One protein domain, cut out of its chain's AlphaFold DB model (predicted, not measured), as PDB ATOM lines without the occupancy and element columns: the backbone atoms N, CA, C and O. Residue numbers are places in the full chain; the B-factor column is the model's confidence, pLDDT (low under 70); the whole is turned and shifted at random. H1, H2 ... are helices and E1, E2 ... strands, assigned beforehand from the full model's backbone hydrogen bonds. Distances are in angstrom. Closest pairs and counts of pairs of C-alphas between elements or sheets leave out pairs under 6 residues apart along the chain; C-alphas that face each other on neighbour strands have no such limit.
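AT A GLANCE: This is residues 278 to 338 of the 339 residues of an uncharacterized protein of Lactuca sativa (UniProt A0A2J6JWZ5). Three short helices, H1, H2 and H3, gather into a small, loosely packed head, and the two-stranded hairpin of E1 and E2 reaches away from it as a long arm. At the far end of this arm the loop of residues 316 to 321 sticks out, and the arm makes much of the length. The printed part has 61 residues, with named elements in the order H1, H2, E1, E2, H3; the two strands make one antiparallel sheet, and the class is mixed, helices and strands. The whole is loose, with a radius of gyration of the C-alphas of 13.7 A, and it spans 43 by 21 by 19 A.

HOW THE PARTS SIT: Begin with H1, residues 278 to 286, and go on to H2, residues 291 to 303. They form a helical hairpin and only just touch, with 3 pairs of C-alphas within 8 A, made by residues 293 to 297 of H2 alone; the closest C-alphas are those of Leu 286 and Gln 294, 5.9 A apart. They run opposite ways at a steep tilt of 37 degrees, only just past shallow. Next look at E1, residues 309 to 313, and E2, residues 324 to 328, an antiparallel hairpin at 157 degrees. Across it N 310 and O 327 are 2.7 A apart and N 312 and O 325 are 2.8 A apart, both within hydrogen-bond range. H3, residues 329 to 336, touches H1, closest at the C-alphas of Leu 279 and Ile 330, 6.2 A apart. These two run the same way at a shallow tilt of 29 degrees. H2 and H3 only just touch, with 3 pairs within 8 A, again through residues 293 to 297 of H2 alone; the closest C-alphas are those of Ile 293 and Leu 336, 6.5 A apart. They run opposite ways at a shallow tilt of 12 degrees. H1 is apart from E1 and E2, and H2 is apart from E2. In H1, H2 and H3 every O i to N i+4 pair is within hydrogen-bond range.

IN THESE COORDINATES: Find C-alpha 278 at (3.059, 0.128, 38.959), where H1 begins; it is 12.1 A long. H2 covers 18.1 A, E1 13.0 A and E2 13.2 A. E1 starts at C-alpha 309, at (7.713, -7.362, 27.100). H3, 11.0 A long, ends at C-alpha 336, at (16.352, 3.671, 34.076).

THE WHOLE: The two C-alphas farthest apart are those of Glu 288 and Arg 320, at 43.0 A. The printed part has no cut. No link is long: E1 to E2, 10 residues, is short, and the others are tight. Mean pLDDT of the printed part is 78.6, and residues 302 to 307 are under 70.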
ATOM      1  N   ASP A 278       1.613   0.036  38.785       71.31
ATOM      2  CA  ASP A 278       3.059   0.128  38.959       71.31
ATOM      3  C   ASP A 278       3.755   0.728  37.731       71.31
ATOM      4  O   ASP A 278       4.746   1.455  37.874       71.31
ATOM      5  N   LEU A 279       3.207   0.514  36.530       73.38
ATOM      6  CA  LEU A 279       3.714   1.110  35.295       73.38
ATOM      7  C   LEU A 279       3.414   2.610  35.257       73.38
ATOM      8  O   LEU A 279       4.310   3.409  34.997       73.38
ATOM      9  N   ILE A 280       2.193   3.006  35.629       73.56
ATOM     10  CA  ILE A 280       1.799   4.420  35.745       73.56
ATOM     11  C   ILE A 280       2.688   5.131  36.770       73.56
ATOM     12  O   ILE A 280       3.258   6.184  36.481       73.56
ATOM     13  N   THR A 281       2.882   4.518  37.940       81.50
ATOM     14  CA  THR A 281       3.745   5.065  38.995       81.50
ATOM     15  C   THR A 281       5.197   5.210  38.527       81.50
ATOM     16  O   THR A 281       5.856   6.203  38.841       81.50
ATOM     17  N   SER A 282       5.710   4.242  37.764       80.81
ATOM     18  CA  SER A 282       7.075   4.278  37.224       80.81
ATOM     19  C   SER A 282       7.238   5.345  36.139       80.81
ATOM     20  O   SER A 282       8.247   6.046  36.124       80.81
ATOM     21  N   LEU A 283       6.233   5.545  35.282       79.00
ATOM     22  CA  LEU A 283       6.239   6.605  34.272       79.00
ATOM     23  C   LEU A 283       6.167   8.002  34.890       79.00
ATOM     24  O   LEU A 283       6.888   8.895  34.449       79.00
ATOM     25  N   SER A 284       5.372   8.195  35.944       78.69
ATOM     26  CA  SER A 284       5.365   9.459  36.690       78.69
ATOM     27  C   SER A 284       6.728   9.747  37.324       78.69
ATOM     28  O   SER A 284       7.219  10.865  37.232       78.69
ATOM     29  N   LYS A 285       7.397   8.734  37.889       83.06
ATOM     30  CA  LYS A 285       8.771   8.888  38.403       83.06
ATOM     31  C   LYS A 285       9.778   9.181  37.296       83.06
ATOM     32  O   LYS A 285      10.713   9.941  37.519       83.06
ATOM     33  N   LEU A 286       9.590   8.616  36.102       81.12
ATOM     34  CA  LEU A 286      10.441   8.901  34.948       81.12
ATOM     35  C   LEU A 286      10.366  10.387  34.573       81.12
ATOM     36  O   LEU A 286      11.400  10.980  34.294       81.12
ATOM     37  N   GLN A 287       9.187  11.017  34.656       78.25
ATOM     38  CA  GLN A 287       9.013  12.463  34.418       78.25
ATOM     39  C   GLN A 287       9.784  13.354  35.400       78.25
ATOM     40  O   GLN A 287      10.024  14.523  35.103       78.25
ATOM     41  N   GLU A 288      10.183  12.821  36.553       83.38
ATOM     42  CA  GLU A 288      10.976  13.537  37.554       83.38
ATOM     43  C   GLU A 288      12.492  13.326  37.369       83.38
ATOM     44  O   GLU A 288      13.291  13.978  38.042       83.38
ATOM     45  N   GLN A 289      12.908  12.452  36.439       83.88
ATOM     46  CA  GLN A 289      14.320  12.143  36.189       83.88
ATOM     47  C   GLN A 289      15.029  13.162  35.296       83.88
ATOM     48  O   GLN A 289      14.447  14.125  34.805       83.88
ATOM     49  N   ARG A 290      16.329  12.958  35.060       83.06
ATOM     50  CA  ARG A 290      17.114  13.809  34.156       83.06
ATOM     51  C   ARG A 290      16.572  13.754  32.716       83.06
ATOM     52  O   ARG A 290      16.167  12.678  32.274       83.06
ATOM     53  N   PRO A 291      16.647  14.852  31.940       71.69
ATOM     54  CA  PRO A 291      16.098  14.914  30.580       71.69
ATOM     55  C   PRO A 291      16.590  13.812  29.630       71.69
ATOM     56  O   PRO A 291      15.826  13.350  28.792       71.69
ATOM     57  N   GLN A 292      17.836  13.347  29.778       75.69
ATOM     58  CA  GLN A 292      18.379  12.255  28.960       75.69
ATOM     59  C   GLN A 292      17.720  10.902  29.277       75.69
ATOM     60  O   GLN A 292      17.480  10.093  28.385       75.69
ATOM     61  N   ILE A 293      17.406  10.663  30.551       78.06
ATOM     62  CA  ILE A 293      16.728   9.445  31.010       78.06
ATOM     63  C   ILE A 293      15.257   9.498  30.593       78.06
ATOM     64  O   ILE A 293      14.719   8.507  30.104       78.06
ATOM     65  N   GLN A 294      14.634  10.678  30.693       75.81
ATOM     66  CA  GLN A 294      13.284  10.918  30.188       75.81
ATOM     67  C   GLN A 294      13.178  10.616  28.695       75.81
ATOM     68  O   GLN A 294      12.306   9.850  28.298       75.81
ATOM     69  N   SER A 295      14.072  11.166  27.866       74.19
ATOM     70  CA  SER A 295      14.012  10.954  26.417       74.19
ATOM     71  C   SER A 295      14.132   9.478  26.046       74.19
ATOM     72  O   SER A 295      13.380   9.005  25.199       74.19
ATOM     73  N   VAL A 296      15.025   8.735  26.708       77.69
ATOM     74  CA  VAL A 296      15.202   7.297  26.456       77.69
ATOM     75  C   VAL A 296      13.997   6.498  26.953       77.69
ATOM     76  O   VAL A 296      13.490   5.638  26.232       77.69
ATOM     77  N   GLY A 297      13.491   6.798  28.151       76.44
ATOM     78  CA  GLY A 297      12.335   6.099  28.708       76.44
ATOM     79  C   GLY A 297      11.058   6.338  27.899       76.44
ATOM     80  O   GLY A 297      10.356   5.377  27.592       76.44
ATOM     81  N   PHE A 298      10.795   7.576  27.467       75.06
ATOM     82  CA  PHE A 298       9.628   7.910  26.643       75.06
ATOM     83  C   PHE A 298       9.727   7.394  25.208       75.06
ATOM     84  O   PHE A 298       8.719   6.935  24.678       75.06
ATOM     85  N   GLN A 299      10.921   7.373  24.604       74.38
ATOM     86  CA  GLN A 299      11.125   6.648  23.345       74.38
ATOM     87  C   GLN A 299      10.814   5.159  23.524       74.38
ATOM     88  O   GLN A 299      10.134   4.571  22.691       74.38
ATOM     89  N   GLY A 300      11.226   4.557  24.645       70.12
ATOM     90  CA  GLY A 300      10.838   3.192  24.998       70.12
ATOM     91  C   GLY A 300       9.318   3.003  25.063       70.12
ATOM     92  O   GLY A 300       8.803   2.058  24.473       70.12
ATOM     93  N   VAL A 301       8.582   3.914  25.717       72.06
ATOM     94  CA  VAL A 301       7.102   3.862  25.769       72.06
ATOM     95  C   VAL A 301       6.507   3.900  24.361       72.06
ATOM     96  O   VAL A 301       5.560   3.179  24.058       72.06
ATOM     97  N   GLU A 302       7.062   4.739  23.488       68.81
ATOM     98  CA  GLU A 302       6.586   4.898  22.118       68.81
ATOM     99  C   GLU A 302       6.850   3.654  21.255       68.81
ATOM    100  O   GLU A 302       5.947   3.202  20.549       68.81
ATOM    101  N   PHE A 303       8.048   3.067  21.355       68.50
ATOM    102  CA  PHE A 303       8.435   1.865  20.609       68.50
ATOM    103  C   PHE A 303       7.688   0.609  21.067       68.50
ATOM    104  O   PHE A 303       7.350  -0.239  20.242       68.50
ATOM    105  N   PHE A 304       7.398   0.490  22.365       68.31
ATOM    106  CA  PHE A 304       6.764  -0.694  22.955       68.31
ATOM    107  C   PHE A 304       5.284  -0.481  23.279       68.31
ATOM    108  O   PHE A 304       4.733  -1.231  24.072       68.31
ATOM    109  N   ARG A 305       4.639   0.499  22.626       57.91
ATOM    110  CA  ARG A 305       3.285   1.049  22.856       57.91
ATOM    111  C   ARG A 305       2.207   0.103  23.416       57.91
ATOM    112  O   ARG A 305       1.358   0.576  24.156       57.91
ATOM    113  N   ASN A 306       2.229  -1.186  23.055       55.00
ATOM    114  CA  ASN A 306       1.278  -2.216  23.501       55.00
ATOM    115  C   ASN A 306       1.935  -3.541  23.955       55.00
ATOM    116  O   ASN A 306       1.231  -4.515  24.209       55.00
ATOM    117  N   ALA A 307       3.267  -3.622  23.987       61.69
ATOM    118  CA  ALA A 307       3.998  -4.826  24.354       61.69
ATOM    119  C   ALA A 307       4.549  -4.674  25.775       61.69
ATOM    120  O   ALA A 307       5.453  -3.881  26.023       61.69
ATOM    121  N   ASN A 308       4.057  -5.497  26.701       70.06
ATOM    122  CA  ASN A 308       4.528  -5.514  28.095       70.06
ATOM    123  C   ASN A 308       5.946  -6.085  28.242       70.06
ATOM    124  O   ASN A 308       6.500  -6.156  29.340       70.06
ATOM    125  N   VAL A 309       6.527  -6.533  27.132       77.44
ATOM    126  CA  VAL A 309       7.713  -7.362  27.100       77.44
ATOM    127  C   VAL A 309       8.599  -6.958  25.927       77.44
ATOM    128  O   VAL A 309       8.146  -6.823  24.791       77.44
ATOM    129  N   VAL A 310       9.885  -6.787  26.211       80.50
ATOM    130  CA  VAL A 310      10.939  -6.484  25.251       80.50
ATOM    131  C   VAL A 310      11.654  -7.782  24.892       80.50
ATOM    132  O   VAL A 310      12.315  -8.404  25.725       80.50
ATOM    133  N   ASN A 311      11.541  -8.176  23.625       79.38
ATOM    134  CA  ASN A 311      12.259  -9.321  23.081       79.38
ATOM    135  C   ASN A 311      13.617  -8.873  22.544       79.38
ATOM    136  O   ASN A 311      13.700  -8.093  21.595       79.38
ATOM    137  N   THR A 312      14.686  -9.402  23.125       81.38
ATOM    138  CA  THR A 312      16.051  -9.189  22.643       81.38
ATOM    139  C   THR A 312      16.633 -10.504  22.148       81.38
ATOM    140  O   THR A 312      16.387 -11.570  22.708       81.38
ATOM    141  N   PHE A 313      17.402 -10.442  21.064       84.69
ATOM    142  CA  PHE A 313      18.014 -11.619  20.461       84.69
ATOM    143  C   PHE A 313      19.525 -11.464  20.440       84.69
ATOM    144  O   PHE A 313      20.042 -10.392  20.122       84.69
ATOM    145  N   SER A 314      20.240 -12.556  20.699       85.56
ATOM    146  CA  SER A 314      21.688 -12.584  20.531       85.56
ATOM    147  C   SER A 314      22.075 -12.213  19.088       85.56
ATOM    148  O   SER A 314      21.432 -12.717  18.152       85.56
ATOM    149  N   PRO A 315      23.143 -11.420  18.881       83.38
ATOM    150  CA  PRO A 315      23.678 -11.139  17.556       83.38
ATOM    151  C   PRO A 315      23.984 -12.418  16.771       83.38
ATOM    152  O   PRO A 315      24.370 -13.449  17.335       83.38
ATOM    153  N   LYS A 316      23.814 -12.352  15.449       83.00
ATOM    154  CA  LYS A 316      24.048 -13.498  14.566       83.00
ATOM    155  C   LYS A 316      25.509 -13.950  14.680       83.00
ATOM    156  O   LYS A 316      26.418 -13.149  14.502       83.00
ATOM    157  N   GLY A 317      25.720 -15.236  14.961       84.31
ATOM    158  CA  GLY A 317      27.053 -15.846  15.053       84.31
ATOM    159  C   GLY A 317      27.717 -15.784  16.432       84.31
ATOM    160  O   GLY A 317      28.777 -16.375  16.597       84.31
ATOM    161  N   MET A 318      27.104 -15.137  17.432       88.94
ATOM    162  CA  MET A 318      27.661 -15.092  18.792       88.94
ATOM    163  C   MET A 318      27.532 -16.435  19.533       88.94
ATOM    164  O   MET A 318      28.385 -16.777  20.347       88.94
ATOM    165  N   TYR A 319      26.495 -17.219  19.223       89.38
ATOM    166  CA  TYR A 319      26.236 -18.538  19.807       89.38
ATOM    167  C   TYR A 319      25.816 -19.550  18.735       89.38
ATOM    168  O   TYR A 319      25.292 -19.177  17.684       89.38
ATOM    169  N   ARG A 320      26.000 -20.850  19.023       86.94
ATOM    170  CA  ARG A 320      25.626 -21.958  18.116       86.94
ATOM    171  C   ARG A 320      24.119 -22.004  17.829       86.94
ATOM    172  O   ARG A 320      23.719 -22.455  16.762       86.94
ATOM    173  N   ARG A 321      23.295 -21.539  18.771       85.00
ATOM    174  CA  ARG A 321      21.847 -21.344  18.616       85.00
ATOM    175  C   ARG A 321      21.502 -19.910  18.999       85.00
ATOM    176  O   ARG A 321      22.142 -19.349  19.887       85.00
ATOM    177  N   ARG A 322      20.519 -19.315  18.320       79.56
ATOM    178  CA  ARG A 322      20.073 -17.951  18.621       79.56
ATOM    179  C   ARG A 322      19.403 -17.954  19.991       79.56
ATOM    180  O   ARG A 322      18.470 -18.717  20.208       79.56
ATOM    181  N   VAL A 323      19.900 -17.124  20.898       86.62
ATOM    182  CA  VAL A 323      19.338 -16.987  22.242       86.62
ATOM    183  C   VAL A 323      18.359 -15.822  22.221       86.62
ATOM    184  O   VAL A 323      18.714 -14.733  21.764       86.62
ATOM    185  N   GLN A 324      17.138 -16.059  22.692       85.25
ATOM    186  CA  GLN A 324      16.144 -15.020  22.941       85.25
ATOM    187  C   GLN A 324      16.094 -14.736  24.439       85.25
ATOM    188  O   GLN A 324      16.063 -15.661  25.249       85.25
ATOM    189  N   ILE A 325      16.099 -13.457  24.794       84.38
ATOM    190  CA  ILE A 325      15.902 -12.986  26.158       84.38
ATOM    191  C   ILE A 325      14.675 -12.091  26.153       84.38
ATOM    192  O   ILE A 325      14.563 -11.154  25.359       84.38
ATOM    193  N   ILE A 326      13.766 -12.416  27.055       82.06
ATOM    194  CA  ILE A 326      12.470 -11.786  27.215       82.06
ATOM    195  C   ILE A 326      12.546 -10.965  28.503       82.06
ATOM    196  O   ILE A 326      12.771 -11.532  29.569       82.06
ATOM    197  N   ILE A 327      12.431  -9.640  28.401       83.12
ATOM    198  CA  ILE A 327      12.564  -8.717  29.541       83.12
ATOM    199  C   ILE A 327      11.244  -7.980  29.722       83.12
ATOM    200  O   ILE A 327      10.699  -7.462  28.749       83.12
ATOM    201  N   GLN A 328      10.722  -7.894  30.945       82.75
ATOM    202  CA  GLN A 328       9.500  -7.125  31.170       82.75
ATOM    203  C   GLN A 328       9.775  -5.627  31.036       82.75
ATOM    204  O   GLN A 328      10.770  -5.105  31.537       82.75
ATOM    205  N   TYR A 329       8.871  -4.908  30.376       80.50
ATOM    206  CA  TYR A 329       9.039  -3.481  30.119       80.50
ATOM    207  C   TYR A 329       9.163  -2.664  31.419       80.50
ATOM    208  O   TYR A 329       9.963  -1.731  31.505       80.50
ATOM    209  N   ILE A 330       8.450  -3.071  32.473       82.50
ATOM    210  CA  ILE A 330       8.554  -2.442  33.792       82.50
ATOM    211  C   ILE A 330       9.950  -2.590  34.415       82.50
ATOM    212  O   ILE A 330      10.423  -1.664  35.068       82.50
ATOM    213  N   GLU A 331      10.655  -3.696  34.167       82.12
ATOM    214  CA  GLU A 331      12.028  -3.889  34.649       82.12
ATOM    215  C   GLU A 331      12.999  -2.943  33.938       82.12
ATOM    216  O   GLU A 331      13.893  -2.383  34.571       82.12
ATOM    217  N   VAL A 332      12.783  -2.693  32.643       82.12
ATOM    218  CA  VAL A 332      13.568  -1.719  31.869       82.12
ATOM    219  C   VAL A 332      13.362  -0.307  32.413       82.12
ATOM    220  O   VAL A 332      14.333   0.414  32.642       82.12
ATOM    221  N   LEU A 333      12.112   0.078  32.689       81.25
ATOM    222  CA  LEU A 333      11.807   1.361  33.323       81.25
ATOM    223  C   LEU A 333      12.446   1.467  34.711       81.25
ATOM    224  O   LEU A 333      13.044   2.488  35.035       81.25
ATOM    225  N   GLN A 334      12.381   0.414  35.523       83.31
ATOM    226  CA  GLN A 334      13.008   0.410  36.843       83.31
ATOM    227  C   GLN A 334      14.534   0.527  36.777       83.31
ATOM    228  O   GLN A 334      15.111   1.169  37.651       83.31
ATOM    229  N   LEU A 335      15.192  -0.055  35.769       83.44
ATOM    230  CA  LEU A 335      16.630   0.129  35.551       83.44
ATOM    231  C   LEU A 335      16.963   1.594  35.255       83.44
ATOM    232  O   LEU A 335      17.869   2.138  35.874       83.44
ATOM    233  N   LEU A 336      16.182   2.247  34.390       80.69
ATOM    234  CA  LEU A 336      16.352   3.671  34.076       80.69
ATOM    235  C   LEU A 336      16.119   4.593  35.282       80.69
ATOM    236  O   LEU A 336      16.655   5.692  35.323       80.69
ATOM    237  N   LEU A 337      15.315   4.159  36.254       81.88
ATOM    238  CA  LEU A 337      15.003   4.921  37.467       81.88
ATOM    239  C   LEU A 337      15.993   4.693  38.623       81.88
ATOM    240  O   LEU A 337      15.845   5.335  39.665       81.88
ATOM    241  N   ARG A 338      16.927   3.742  38.497       79.56
ATOM    242  CA  ARG A 338      17.915   3.420  39.544       79.56
ATOM    243  C   ARG A 338      19.196   4.256  39.460       79.56
ATOM    244  O   ARG A 338      19.896   4.322  40.470       79.56
TER     245      ARG A 338